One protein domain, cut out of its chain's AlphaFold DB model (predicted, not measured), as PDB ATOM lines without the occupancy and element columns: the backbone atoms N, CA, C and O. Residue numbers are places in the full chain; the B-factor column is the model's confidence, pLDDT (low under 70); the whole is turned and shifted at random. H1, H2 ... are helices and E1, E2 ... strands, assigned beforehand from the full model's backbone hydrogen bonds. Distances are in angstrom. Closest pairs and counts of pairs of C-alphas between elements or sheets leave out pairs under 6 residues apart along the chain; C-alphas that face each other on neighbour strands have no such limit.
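Overview. This is residues 19 to 108 of the 118 residues of the protein "Transcription elongation factor SPT4 homolog" of Helianthus annuus (UniProt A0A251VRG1). A long two-stranded ribbon, E3 and E4, crosses the domain, with the short helix H3 and its links on one side and two very short strands, E1 and E2, on the other. Beyond E1 and E2 lie the helices H1 and H2 at a wide angle to each other, while H4 lies off to one side near H2, far from H3. The printed part has 90 residues with four named helices and four named strands, in the order E1 E2 H1 H2 E3 H3 E4 H4, and its class is mixed, helices and strands. E3 and E4 are antiparallel. The whole is compact, with a radius of gyration of the C-alphas of 12.5 A and spans of 34 by 26 by 23 A.

Arrangement. E3, residues 62 to 67, and E4, residues 87 to 92, are antiparallel neighbours with 149 degrees between their directions. N 65 and O 89 are 2.8 A apart, and N 87 and O 67 are 2.9 A apart, both within hydrogen-bond range. The closest C-alphas of E3 and H3, residues 74 to 78, are those of Leu 67 and Ala 76, 7.3 A apart. The closest C-alphas of E4 and E2, residues 27 to 29, are those of Tyr 89 and Val 27, 5.0 A apart. E2 and E1, residues 19 to 21, meet only at a point, where C-alphas 20 and 27 face each other at 4.5 A. Residues 20 to 21 of E1 also pair with residues 57 to 58, antiparallel. H1, residues 30 to 36, and H2, residues 50 to 56, touch, with the C-alphas of Arg 34 and Ser 50 closest at 5.7 A. Their lines are only just about perpendicular, at 72 degrees. H4, residues 99 to 107, is close to H2 but not clearly touching, with the C-alphas of Cys 56 and Met 101 closest at 7.1 A. H3 and H4 are apart. In H1, H2, H3 and H4 every O i to N i+4 pair is within hydrogen-bond range.

Along the chain. E3 measures 15.9 A from first to last C-alpha and E4 15.4 A. H4 measures 12.3 A, H1 10.2 A, H2 10.1 A and H3 6.2 A. E1 measures 6.7 A and E2 7.1 A. E1 begins at C-alpha 19 (171.156, 220.375, 143.701), E3 begins at C-alpha 62 (164.709, 223.511, 151.724), and H4 ends at C-alpha 107 (173.421, 196.223, 146.204).

Size, cuts and confidence. The two C-alphas farthest apart are those of Asp 49 and Trp 74, at 35.3 A. The printed part has no cut. The link from H1 to H2, residues 37 to 49, is long. The mean pLDDT of the printed part is 96.3, and no printed residue is under 70.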
ATOM      1  N   ARG A  19     171.881 221.629 143.579       97.69
ATOM      2  CA  ARG A  19     171.156 220.375 143.701       97.69
ATOM      3  C   ARG A  19     171.502 219.707 145.017       97.69
ATOM      4  O   ARG A  19     172.616 219.838 145.517       97.69
ATOM      5  N   ALA A  20     170.549 218.969 145.561       98.06
ATOM      6  CA  ALA A  20     170.738 218.127 146.727       98.06
ATOM      7  C   ALA A  20     170.712 216.652 146.318       98.06
ATOM      8  O   ALA A  20     169.805 216.221 145.606       98.06
ATOM      9  N   CYS A  21     171.665 215.855 146.801       98.06
ATOM     10  CA  CYS A  21     171.594 214.401 146.675       98.06
ATOM     11  C   CYS A  21     170.395 213.867 147.472       98.06
ATOM     12  O   CYS A  21     170.325 214.054 148.688       98.06
ATOM     13  N   ARG A  22     169.490 213.134 146.816       97.69
ATOM     14  CA  ARG A  22     168.270 212.582 147.433       97.69
ATOM     15  C   ARG A  22     168.562 211.568 148.546       97.69
ATOM     16  O   ARG A  22     167.738 211.371 149.430       97.69
ATOM     17  N   ARG A  23     169.756 210.953 148.558       96.69
ATOM     18  CA  ARG A  23     170.174 210.005 149.609       96.69
ATOM     19  C   ARG A  23     170.781 210.685 150.831       96.69
ATOM     20  O   ARG A  23     170.367 210.444 151.961       96.69
ATOM     21  N   CYS A  24     171.851 211.452 150.619       96.94
ATOM     22  CA  CYS A  24     172.687 211.963 151.708       96.94
ATOM     23  C   CYS A  24     172.450 213.445 152.005       96.94
ATOM     24  O   CYS A  24     172.977 213.942 152.996       96.94
ATOM     25  N   ARG A  25     171.654 214.135 151.176       97.62
ATOM     26  CA  ARG A  25     171.351 215.570 151.256       97.62
ATOM     27  C   ARG A  25     172.547 216.499 151.054       97.62
ATOM     28  O   ARG A  25     172.415 217.682 151.331       97.62
ATOM     29  N   LEU A  26     173.689 216.005 150.571       98.19
ATOM     30  CA  LEU A  26     174.813 216.860 150.183       98.19
ATOM     31  C   LEU A  26     174.366 217.826 149.079       98.19
ATOM     32  O   LEU A  26     173.667 217.404 148.158       98.19
ATOM     33  N   VAL A  27     174.766 219.090 149.185       98.31
ATOM     34  CA  VAL A  27     174.439 220.165 148.247       98.31
ATOM     35  C   VAL A  27     175.702 220.596 147.514       98.31
ATOM     36  O   VAL A  27     176.680 220.990 148.149       98.31
ATOM     37  N   LYS A  28     175.648 220.533 146.184       98.12
ATOM     38  CA  LYS A  28     176.672 220.971 145.220       98.12
ATOM     39  C   LYS A  28     175.954 221.518 143.977       98.12
ATOM     40  O   LYS A  28     174.727 221.418 143.885       98.12
ATOM     41  N   THR A  29     176.677 222.098 143.024       97.69
ATOM     42  CA  THR A  29     176.086 222.409 141.709       97.69
ATOM     43  C   THR A  29     175.900 221.136 140.877       97.69
ATOM     44  O   THR A  29     176.527 220.109 141.159       97.69
ATOM     45  N   TYR A  30     175.049 221.185 139.845       97.00
ATOM     46  CA  TYR A  30     174.914 220.076 138.886       97.00
ATOM     47  C   TYR A  30     176.271 219.662 138.298       97.00
ATOM     48  O   TYR A  30     176.626 218.486 138.356       97.00
ATOM     49  N   ASP A  31     177.050 220.632 137.812       96.62
ATOM     50  CA  ASP A  31     178.364 220.377 137.216       96.62
ATOM     51  C   ASP A  31     179.320 219.716 138.210       96.62
ATOM     52  O   ASP A  31     180.010 218.769 137.861       96.62
ATOM     53  N   GLN A  32     179.308 220.120 139.482       97.62
ATOM     54  CA  GLN A  32     180.145 219.473 140.488       97.62
ATOM     55  C   GLN A  32     179.737 218.016 140.765       97.62
ATOM     56  O   GLN A  32     180.605 217.193 141.049       97.62
ATOM     57  N   PHE A  33     178.445 217.671 140.709       97.94
ATOM     58  CA  PHE A  33     178.030 216.265 140.787       97.94
ATOM     59  C   PHE A  33     178.426 215.480 139.537       97.94
ATOM     60  O   PHE A  33     178.861 214.340 139.669       97.94
ATOM     61  N   ARG A  34     178.311 216.082 138.351       97.25
ATOM     62  CA  ARG A  34     178.750 215.467 137.093       97.25
ATOM     63  C   ARG A  34     180.265 215.268 137.052       97.25
ATOM     64  O   ARG A  34     180.726 214.266 136.541       97.25
ATOM     65  N   ASP A  35     181.051 216.194 137.579       96.69
ATOM     66  CA  ASP A  35     182.504 216.149 137.395       96.69
ATOM     67  C   ASP A  35     183.197 215.294 138.466       96.69
ATOM     68  O   ASP A  35     184.183 214.616 138.182       96.69
ATOM     69  N   THR A  36     182.704 215.314 139.711       96.44
ATOM     70  CA  THR A  36     183.361 214.631 140.845       96.44
ATOM     71  C   THR A  36     182.444 213.705 141.638       96.44
ATOM     72  O   THR A  36     182.888 213.034 142.571       96.44
ATOM     73  N   GLY A  37     181.166 213.619 141.269       97.75
ATOM     74  CA  GLY A  37     180.191 212.790 141.961       97.75
ATOM     75  C   GLY A  37     179.809 213.306 143.347       97.75
ATOM     76  O   GLY A  37     179.999 214.469 143.708       97.75
ATOM     77  N   CYS A  38     179.218 212.408 144.133       98.06
ATOM     78  CA  CYS A  38     178.825 212.658 145.513       98.06
ATOM     79  C   CYS A  38     179.772 211.931 146.471       98.06
ATOM     80  O   CYS A  38     179.812 210.702 146.504       98.06
ATOM     81  N   GLU A  39     180.446 212.675 147.339       97.62
ATOM     82  CA  GLU A  39     181.479 212.174 148.248       97.62
ATOM     83  C   GLU A  39     180.923 211.178 149.282       97.62
ATOM     84  O   GLU A  39     181.614 210.258 149.707       97.62
ATOM     85  N   ASN A  40     179.641 211.300 149.645       97.50
ATOM     86  CA  ASN A  40     178.960 210.343 150.529       97.50
ATOM     87  C   ASN A  40     178.280 209.182 149.780       97.50
ATOM     88  O   ASN A  40     177.715 208.291 150.424       97.50
ATOM     89  N   CYS A  41     178.227 209.227 148.446       97.75
ATOM     90  CA  CYS A  41     177.501 208.262 147.614       97.75
ATOM     91  C   CYS A  41     178.302 207.880 146.350       97.75
ATOM     92  O   CYS A  41     177.758 207.974 145.248       97.75
ATOM     93  N   PRO A  42     179.580 207.465 146.474       97.12
ATOM     94  CA  PRO A  42     180.425 207.189 145.309       97.12
ATOM     95  C   PRO A  42     179.891 206.037 144.444       97.12
ATOM     96  O   PRO A  42     180.134 206.004 143.244       97.12
ATOM     97  N   PHE A  43     179.110 205.131 145.036       97.31
ATOM     98  CA  PHE A  43     178.492 203.987 144.364       97.31
ATOM     99  C   PHE A  43     177.451 204.360 143.299       97.31
ATOM    100  O   PHE A  43     177.161 203.534 142.445       97.31
ATOM    101  N   PHE A  44     176.920 205.590 143.301       97.88
ATOM    102  CA  PHE A  44     176.084 206.054 142.189       97.88
ATOM    103  C   PHE A  44     176.894 206.369 140.932       97.88
ATOM    104  O   PHE A  44     176.303 206.511 139.876       97.88
ATOM    105  N   LYS A  45     178.225 206.515 141.023       96.62
ATOM    106  CA  LYS A  45     179.097 206.761 139.861       96.62
ATOM    107  C   LYS A  45     178.630 207.901 138.942       96.62
ATOM    108  O   LYS A  45     178.857 207.882 137.744       96.62
ATOM    109  N   MET A  46     178.058 208.948 139.533       96.81
ATOM    110  CA  MET A  46     177.556 210.146 138.837       96.81
ATOM    111  C   MET A  46     178.568 210.823 137.896       96.81
ATOM    112  O   MET A  46     178.177 211.581 137.019       96.81
ATOM    113  N   HIS A  47     179.865 210.586 138.102       93.62
ATOM    114  CA  HIS A  47     180.925 211.132 137.260       93.62
ATOM    115  C   HIS A  47     181.151 210.353 135.958       93.62
ATOM    116  O   HIS A  47     181.831 210.836 135.058       93.62
ATOM    117  N   GLU A  48     180.603 209.143 135.872       95.31
ATOM    118  CA  GLU A  48     180.631 208.298 134.677       95.31
ATOM    119  C   GLU A  48     179.366 208.505 133.826       95.31
ATOM    120  O   GLU A  48     179.412 208.290 132.617       95.31
ATOM    121  N   ASP A  49     178.258 208.945 134.439       93.38
ATOM    122  CA  ASP A  49     176.952 209.080 133.791       93.38
ATOM    123  C   ASP A  49     176.162 210.296 134.319       93.38
ATOM    124  O   ASP A  49     175.771 210.370 135.491       93.38
ATOM    125  N   SER A  50     175.908 211.257 133.427       92.50
ATOM    126  CA  SER A  50     175.174 212.489 133.725       92.50
ATOM    127  C   SER A  50     173.677 212.285 133.955       92.50
ATOM    128  O   SER A  50     173.060 213.115 134.632       92.50
ATOM    129  N   ASP A  51     173.089 211.213 133.426       95.38
ATOM    130  CA  ASP A  51     171.668 210.915 133.619       95.38
ATOM    131  C   ASP A  51     171.434 210.455 135.066       95.38
ATOM    132  O   ASP A  51     170.518 210.934 135.742       95.38
ATOM    133  N   ILE A  52     172.381 209.693 135.626       96.88
ATOM    134  CA  ILE A  52     172.376 209.312 137.046       96.88
ATOM    135  C   ILE A  52     172.447 210.535 137.972       96.88
ATOM    136  O   ILE A  52     171.855 210.531 139.058       96.88
ATOM    137  N   VAL A  53     173.128 211.618 137.565       97.25
ATOM    138  CA  VAL A  53     173.111 212.881 138.325       97.25
ATOM    139  C   VAL A  53     171.677 213.388 138.457       97.25
ATOM    140  O   VAL A  53     171.263 213.758 139.560       97.25
ATOM    141  N   ALA A  54     170.918 213.417 137.359       95.31
ATOM    142  CA  ALA A  54     169.545 213.913 137.353       95.31
ATOM    143  C   ALA A  54     168.627 213.051 138.236       95.31
ATOM    144  O   ALA A  54     167.876 213.613 139.039       95.31
ATOM    145  N   ASP A  55     168.770 211.726 138.177       96.62
ATOM    146  CA  ASP A  55     167.949 210.774 138.939       96.62
ATOM    147  C   ASP A  55     168.256 210.771 140.441       96.62
ATOM    148  O   ASP A  55     167.370 210.611 141.287       96.62
ATOM    149  N   CYS A  56     169.519 210.990 140.809       97.88
ATOM    150  CA  CYS A  56     169.953 210.925 142.202       97.88
ATOM    151  C   CYS A  56     169.911 212.268 142.938       97.88
ATOM    152  O   CYS A  56     170.154 212.314 144.153       97.88
ATOM    153  N   THR A  57     169.635 213.371 142.241       97.88
ATOM    154  CA  THR A  57     169.654 214.719 142.822       97.88
ATOM    155  C   THR A  57     168.380 215.500 142.503       97.88
ATOM    156  O   THR A  57     167.631 215.166 141.589       97.88
ATOM    157  N   THR A  58     168.095 216.555 143.261       96.75
ATOM    158  CA  THR A  58     166.974 217.463 142.983       96.75
ATOM    159  C   THR A  58     167.370 218.919 143.192       96.75
ATOM    160  O   THR A  58     168.170 219.220 144.076       96.75
ATOM    161  N   GLY A  59     166.808 219.822 142.384       95.94
ATOM    162  CA  GLY A  59     166.851 221.266 142.642       95.94
ATOM    163  C   GLY A  59     165.803 221.727 143.666       95.94
ATOM    164  O   GLY A  59     165.850 222.866 144.119       95.94
ATOM    165  N   THR A  60     164.872 220.852 144.054       94.56
ATOM    166  CA  THR A  60     163.790 221.140 145.002       94.56
ATOM    167  C   THR A  60     164.186 220.677 146.401       94.56
ATOM    168  O   THR A  60     164.032 219.512 146.766       94.56
ATOM    169  N   PHE A  61     164.718 221.591 147.206       94.69
ATOM    170  CA  PHE A  61     165.103 221.316 148.590       94.69
ATOM    171  C   PHE A  61     164.922 222.564 149.464       94.69
ATOM    172  O   PHE A  61     164.795 223.676 148.948       94.69
ATOM    173  N   ASN A  62     164.902 222.398 150.791       93.50
ATOM    174  CA  ASN A  62     164.709 223.511 151.724       93.50
ATOM    175  C   ASN A  62     165.843 223.626 152.749       93.50
ATOM    176  O   ASN A  62     166.166 222.669 153.456       93.50
ATOM    177  N   GLY A  63     166.385 224.842 152.863       94.44
ATOM    178  CA  GLY A  63     167.421 225.198 153.829       94.44
ATOM    179  C   GLY A  63     168.790 224.610 153.489       94.44
ATOM    180  O   GLY A  63     168.906 223.588 152.825       94.44
ATOM    181  N   ILE A  64     169.853 225.261 153.959       95.88
ATOM    182  CA  ILE A  64     171.226 224.765 153.832       95.88
ATOM    183  C   ILE A  64     171.899 224.842 155.200       95.88
ATOM    184  O   ILE A  64     171.731 225.812 155.936       95.88
ATOM    185  N   ILE A  65     172.682 223.818 155.527       97.06
ATOM    186  CA  ILE A  65     173.561 223.764 156.688       97.06
ATOM    187  C   ILE A  65     174.985 223.424 156.239       97.06
ATOM    188  O   ILE A  65     175.214 222.431 155.551       97.06
ATOM    189  N   ALA A  66     175.955 224.237 156.650       97.19
ATOM    190  CA  ALA A  66     177.371 223.936 156.476       97.19
ATOM    191  C   ALA A  66     177.887 223.182 157.709       97.19
ATOM    192  O   ALA A  66     177.889 223.711 158.823       97.19
ATOM    193  N   LEU A  67     178.315 221.935 157.525       96.81
ATOM    194  CA  LEU A  67     178.861 221.095 158.585       96.81
ATOM    195  C   LEU A  67     180.381 221.023 158.473       96.81
ATOM    196  O   LEU A  67     180.913 220.412 157.552       96.81
ATOM    197  N   MET A  68     181.074 221.608 159.448       95.56
ATOM    198  CA  MET A  68     182.540 221.567 159.529       95.56
ATOM    199  C   MET A  68     183.042 220.296 160.225       95.56
ATOM    200  O   MET A  68     184.027 219.703 159.803       95.56
ATOM    201  N   ASP A  69     182.341 219.857 161.274       95.69
ATOM    202  CA  ASP A  69     182.614 218.596 161.963       95.69
ATOM    203  C   ASP A  69     181.303 217.857 162.275       95.69
ATOM    204  O   ASP A  69     180.685 218.070 163.329       95.69
ATOM    205  N   PRO A  70     180.845 216.993 161.353       96.00
ATOM    206  CA  PRO A  70     179.615 216.233 161.537       96.00
ATOM    207  C   PRO A  70     179.642 215.317 162.768       96.00
ATOM    208  O   PRO A  70     178.603 215.102 163.390       96.00
ATOM    209  N   SER A  71     180.815 214.808 163.159       95.62
ATOM    210  CA  SER A  71     180.948 213.832 164.249       95.62
ATOM    211  C   SER A  71     180.709 214.436 165.636       95.62
ATOM    212  O   SER A  71     180.237 213.746 166.542       95.62
ATOM    213  N   ARG A  72     180.995 215.737 165.798       95.12
ATOM    214  CA  ARG A  72     180.852 216.473 167.067       95.12
ATOM    215  C   ARG A  72     179.643 217.411 167.114       95.12
ATOM    216  O   ARG A  72     179.313 217.924 168.180       95.12
ATOM    217  N   SER A  73     178.970 217.644 165.989       96.69
ATOM    218  CA  SER A  73     177.838 218.571 165.912       96.69
ATOM    219  C   SER A  73     176.527 217.943 166.398       96.69
ATOM    220  O   SER A  73     176.064 216.926 165.877       96.69
ATOM    221  N   TRP A  74     175.864 218.599 167.359       96.81
ATOM    222  CA  TRP A  74     174.512 218.220 167.785       96.81
ATOM    223  C   TRP A  74     173.511 218.282 166.623       96.81
ATOM    224  O   TRP A  74     172.731 217.348 166.441       96.81
ATOM    225  N   ALA A  75     173.579 219.331 165.794       96.38
ATOM    226  CA  ALA A  75     172.701 219.482 164.636       96.38
ATOM    227  C   ALA A  75     172.915 218.345 163.626       96.38
ATOM    228  O   ALA A  75     171.949 217.760 163.139       96.38
ATOM    229  N   ALA A  76     174.171 217.954 163.375       96.00
ATOM    230  CA  ALA A  76     174.477 216.806 162.523       96.00
ATOM    231  C   ALA A  76     173.935 215.497 163.112       96.00
ATOM    232  O   ALA A  76     173.396 214.673 162.375       96.00
ATOM    233  N   LYS A  77     174.019 215.299 164.434       94.19
ATOM    234  CA  LYS A  77     173.430 214.129 165.102       94.19
ATOM    235  C   LYS A  77     171.908 214.101 164.950       94.19
ATOM    236  O   LYS A  77     171.367 213.065 164.568       94.19
ATOM    237  N   TRP A  78     171.238 215.228 165.198       94.19
ATOM    238  CA  TRP A  78     169.787 215.371 165.040       94.19
ATOM    239  C   TRP A  78     169.342 215.069 163.605       94.19
ATOM    240  O   TRP A  78     168.407 214.304 163.377       94.19
ATOM    241  N   LEU A  79     170.086 215.592 162.631       93.44
ATOM    242  CA  LEU A  79     169.836 215.404 161.206       93.44
ATOM    243  C   LEU A  79     170.428 214.101 160.648       93.44
ATOM    244  O   LEU A  79     170.320 213.872 159.454       93.44
ATOM    245  N   ARG A  80     171.021 213.218 161.464       93.19
ATOM    246  CA  ARG A  80     171.638 211.942 161.028       93.19
ATOM    247  C   ARG A  80     172.797 212.083 160.021       93.19
ATOM    248  O   ARG A  80     173.077 211.157 159.269       93.19
ATOM    249  N   PHE A  81     173.513 213.201 160.051       94.94
ATOM    250  CA  PHE A  81     174.701 213.479 159.237       94.94
ATOM    251  C   PHE A  81     176.026 213.082 159.897       94.94
ATOM    252  O   PHE A  81     177.078 213.241 159.294       94.94
ATOM    253  N   GLY A  82     176.008 212.536 161.118       92.56
ATOM    254  CA  GLY A  82     177.228 212.319 161.911       92.56
ATOM    255  C   GLY A  82     178.298 211.396 161.306       92.56
ATOM    256  O   GLY A  82     179.419 211.386 161.799       92.56
ATOM    257  N   LYS A  83     177.970 210.628 160.258       92.75
ATOM    258  CA  LYS A  83     178.917 209.769 159.519       92.75
ATOM    259  C   LYS A  83     179.345 210.341 158.162       92.75
ATOM    260  O   LYS A  83     180.129 209.701 157.471       92.75
ATOM    261  N   PHE A  84     178.791 211.475 157.750       96.06
ATOM    262  CA  PHE A  84     179.099 212.084 156.462       96.06
ATOM    263  C   PHE A  84     180.333 212.974 156.544       96.06
ATOM    264  O   PHE A  84     180.780 213.352 157.629       96.06
ATOM    265  N   VAL A  85     180.898 213.283 155.378       97.56
ATOM    266  CA  VAL A  85     182.059 214.168 155.262       97.56
ATOM    267  C   VAL A  85     181.686 215.621 155.606       97.56
ATOM    268  O   VAL A  85     180.520 216.003 155.463       97.56
ATOM    269  N   PRO A  86     182.627 216.473 156.047       98.12
ATOM    270  CA  PRO A  86     182.378 217.913 156.137       98.12
ATOM    271  C   PRO A  86     181.887 218.480 154.794       98.12
ATOM    272  O   PRO A  86     182.386 218.069 153.750       98.12
ATOM    273  N   GLY A  87     180.909 219.387 154.797       97.62
ATOM    274  CA  GLY A  87     180.304 219.912 153.564       97.62
ATOM    275  C   GLY A  87     178.994 220.675 153.777       97.62
ATOM    276  O   GLY A  87     178.545 220.858 154.912       97.62
ATOM    277  N   CYS A  88     178.374 221.112 152.680       97.88
ATOM    278  CA  CYS A  88     177.062 221.765 152.682       97.88
ATOM    279  C   CYS A  88     175.953 220.736 152.451       97.88
ATOM    280  O   CYS A  88     176.026 219.954 151.510       97.88
ATOM    281  N   TYR A  89     174.915 220.749 153.282       97.81
ATOM    282  CA  TYR A  89     173.786 219.821 153.205       97.81
ATOM    283  C   TYR A  89     172.462 220.577 153.227       97.81
ATOM    284  O   TYR A  89     172.390 221.663 153.793       97.81
ATOM    285  N   THR A  90     171.406 219.997 152.669       96.81
ATOM    286  CA  THR A  90     170.045 220.520 152.831       96.81
ATOM    287  C   THR A  90     169.383 219.976 154.095       96.81
ATOM    288  O   THR A  90     169.673 218.859 154.540       96.81
ATOM    289  N   LEU A  91     168.485 220.767 154.685       95.56
ATOM    290  CA  LEU A  91     167.689 220.332 155.832       95.56
ATOM    291  C   LEU A  91     166.608 219.339 155.397       95.56
ATOM    292  O   LEU A  91     166.398 218.343 156.096       95.56
ATOM    293  N   ASP A  92     166.009 219.562 154.226       92.62
ATOM    294  CA  ASP A  92     164.917 218.746 153.696       92.62
ATOM    295  C   ASP A  92     165.036 218.458 152.191       92.62
ATOM    296  O   ASP A  92     165.508 219.293 151.415       92.62
ATOM    297  N   VAL A  93     164.594 217.260 151.802       92.19
ATOM    298  CA  VAL A  93     164.377 216.811 150.418       92.19
ATOM    299  C   VAL A  93     163.110 215.974 150.441       92.19
ATOM    300  O   VAL A  93     163.117 214.900 151.033       92.19
ATOM    301  N   SER A  94     162.036 216.445 149.816       89.69
ATOM    302  CA  SER A  94     160.749 215.737 149.864       89.69
ATOM    303  C   SER A  94     160.655 214.604 148.839       89.69
ATOM    304  O   SER A  94     159.873 213.672 149.004       89.69
ATOM    305  N   GLU A  95     161.450 214.671 147.773       93.31
ATOM    306  CA  GLU A  95     161.397 213.698 146.689       93.31
ATOM    307  C   GLU A  95     162.222 212.440 146.995       93.31
ATOM    308  O   GLU A  95     163.336 212.508 147.519       93.31
ATOM    309  N   THR A  96     161.700 211.273 146.621       95.06
ATOM    310  CA  THR A  96     162.385 209.989 146.804       95.06
ATOM    311  C   THR A  96     163.341 209.684 145.647       95.06
ATOM    312  O   THR A  96     163.208 210.224 144.547       95.06
ATOM    313  N   LEU A  97     164.311 208.798 145.886       96.62
ATOM    314  CA  LEU A  97     164.994 208.062 144.819       96.62
ATOM    315  C   LEU A  97     164.009 207.134 144.090       96.62
ATOM    316  O   LEU A  97     163.091 206.604 144.722       96.62
ATOM    317  N   SER A  98     164.232 206.907 142.794       96.50
ATOM    318  CA  SER A  98     163.533 205.861 142.035       96.50
ATOM    319  C   SER A  98     163.856 204.470 142.588       96.50
ATOM    320  O   SER A  98     164.871 204.285 143.265       96.50
ATOM    321  N   ASP A  99     163.012 203.482 142.297       96.88
ATOM    322  CA  ASP A  99     163.218 202.103 142.763       96.88
ATOM    323  C   ASP A  99     164.541 201.512 142.256       96.88
ATOM    324  O   ASP A  99     165.234 200.808 142.987       96.88
ATOM    325  N   GLU A 100     164.950 201.880 141.042       97.00
ATOM    326  CA  GLU A 100     166.244 201.504 140.472       97.00
ATOM    327  C   GLU A 100     167.413 202.053 141.303       97.00
ATOM    328  O   GLU A 100     168.280 201.299 141.746       97.00
ATOM    329  N   MET A 101     167.402 203.353 141.616       97.75
ATOM    330  CA  MET A 101     168.452 203.963 142.439       97.75
ATOM    331  C   MET A 101     168.436 203.434 143.884       97.75
ATOM    332  O   MET A 101     169.475 203.387 144.551       97.75
ATOM    333  N   GLN A 102     167.272 203.007 144.385       97.69
ATOM    334  CA  GLN A 102     167.160 202.311 145.668       97.69
ATOM    335  C   GLN A 102     167.778 200.907 145.613       97.69
ATOM    336  O   GLN A 102     168.456 200.528 146.572       97.69
ATOM    337  N   SER A 103     167.623 200.177 144.501       97.75
ATOM    338  CA  SER A 103     168.304 198.893 144.278       97.75
ATOM    339  C   SER A 103     169.819 199.063 144.314       97.75
ATOM    340  O   SER A 103     170.490 198.352 145.051       97.75
ATOM    341  N   ILE A 104     170.358 200.090 143.646       98.00
ATOM    342  CA  ILE A 104     171.802 200.377 143.676       98.00
ATOM    343  C   ILE A 104     172.290 200.633 145.109       98.00
ATOM    344  O   ILE A 104     173.366 200.171 145.489       98.00
ATOM    345  N   CYS A 105     171.510 201.345 145.935       97.88
ATOM    346  CA  CYS A 105     171.845 201.520 147.352       97.88
ATOM    347  C   CYS A 105     171.921 200.171 148.081       97.88
ATOM    348  O   CYS A 105     172.884 199.923 148.806       97.88
ATOM    349  N   HIS A 106     170.920 199.311 147.883       97.38
ATOM    350  CA  HIS A 106     170.858 197.985 148.490       97.38
ATOM    351  C   HIS A 106     172.036 197.099 148.064       97.38
ATOM    352  O   HIS A 106     172.702 196.531 148.925       97.38
ATOM    353  N   ASP A 107     172.348 197.052 146.770       98.19
ATOM    354  CA  ASP A 107     173.421 196.223 146.204       98.19
ATOM    355  C   ASP A 107     174.823 196.656 146.664       98.19
ATOM    356  O   ASP A 107     175.784 195.899 146.555       98.19
ATOM    357  N   ASN A 108     174.935 197.869 147.213       97.88
ATOM    358  CA  ASN A 108     176.149 198.404 147.829       97.88
ATOM    359  C   ASN A 108     176.109 198.371 149.372       97.88
ATOM    360  O   ASN A 108     176.884 199.081 150.014       97.88
TER     361      ASN A 108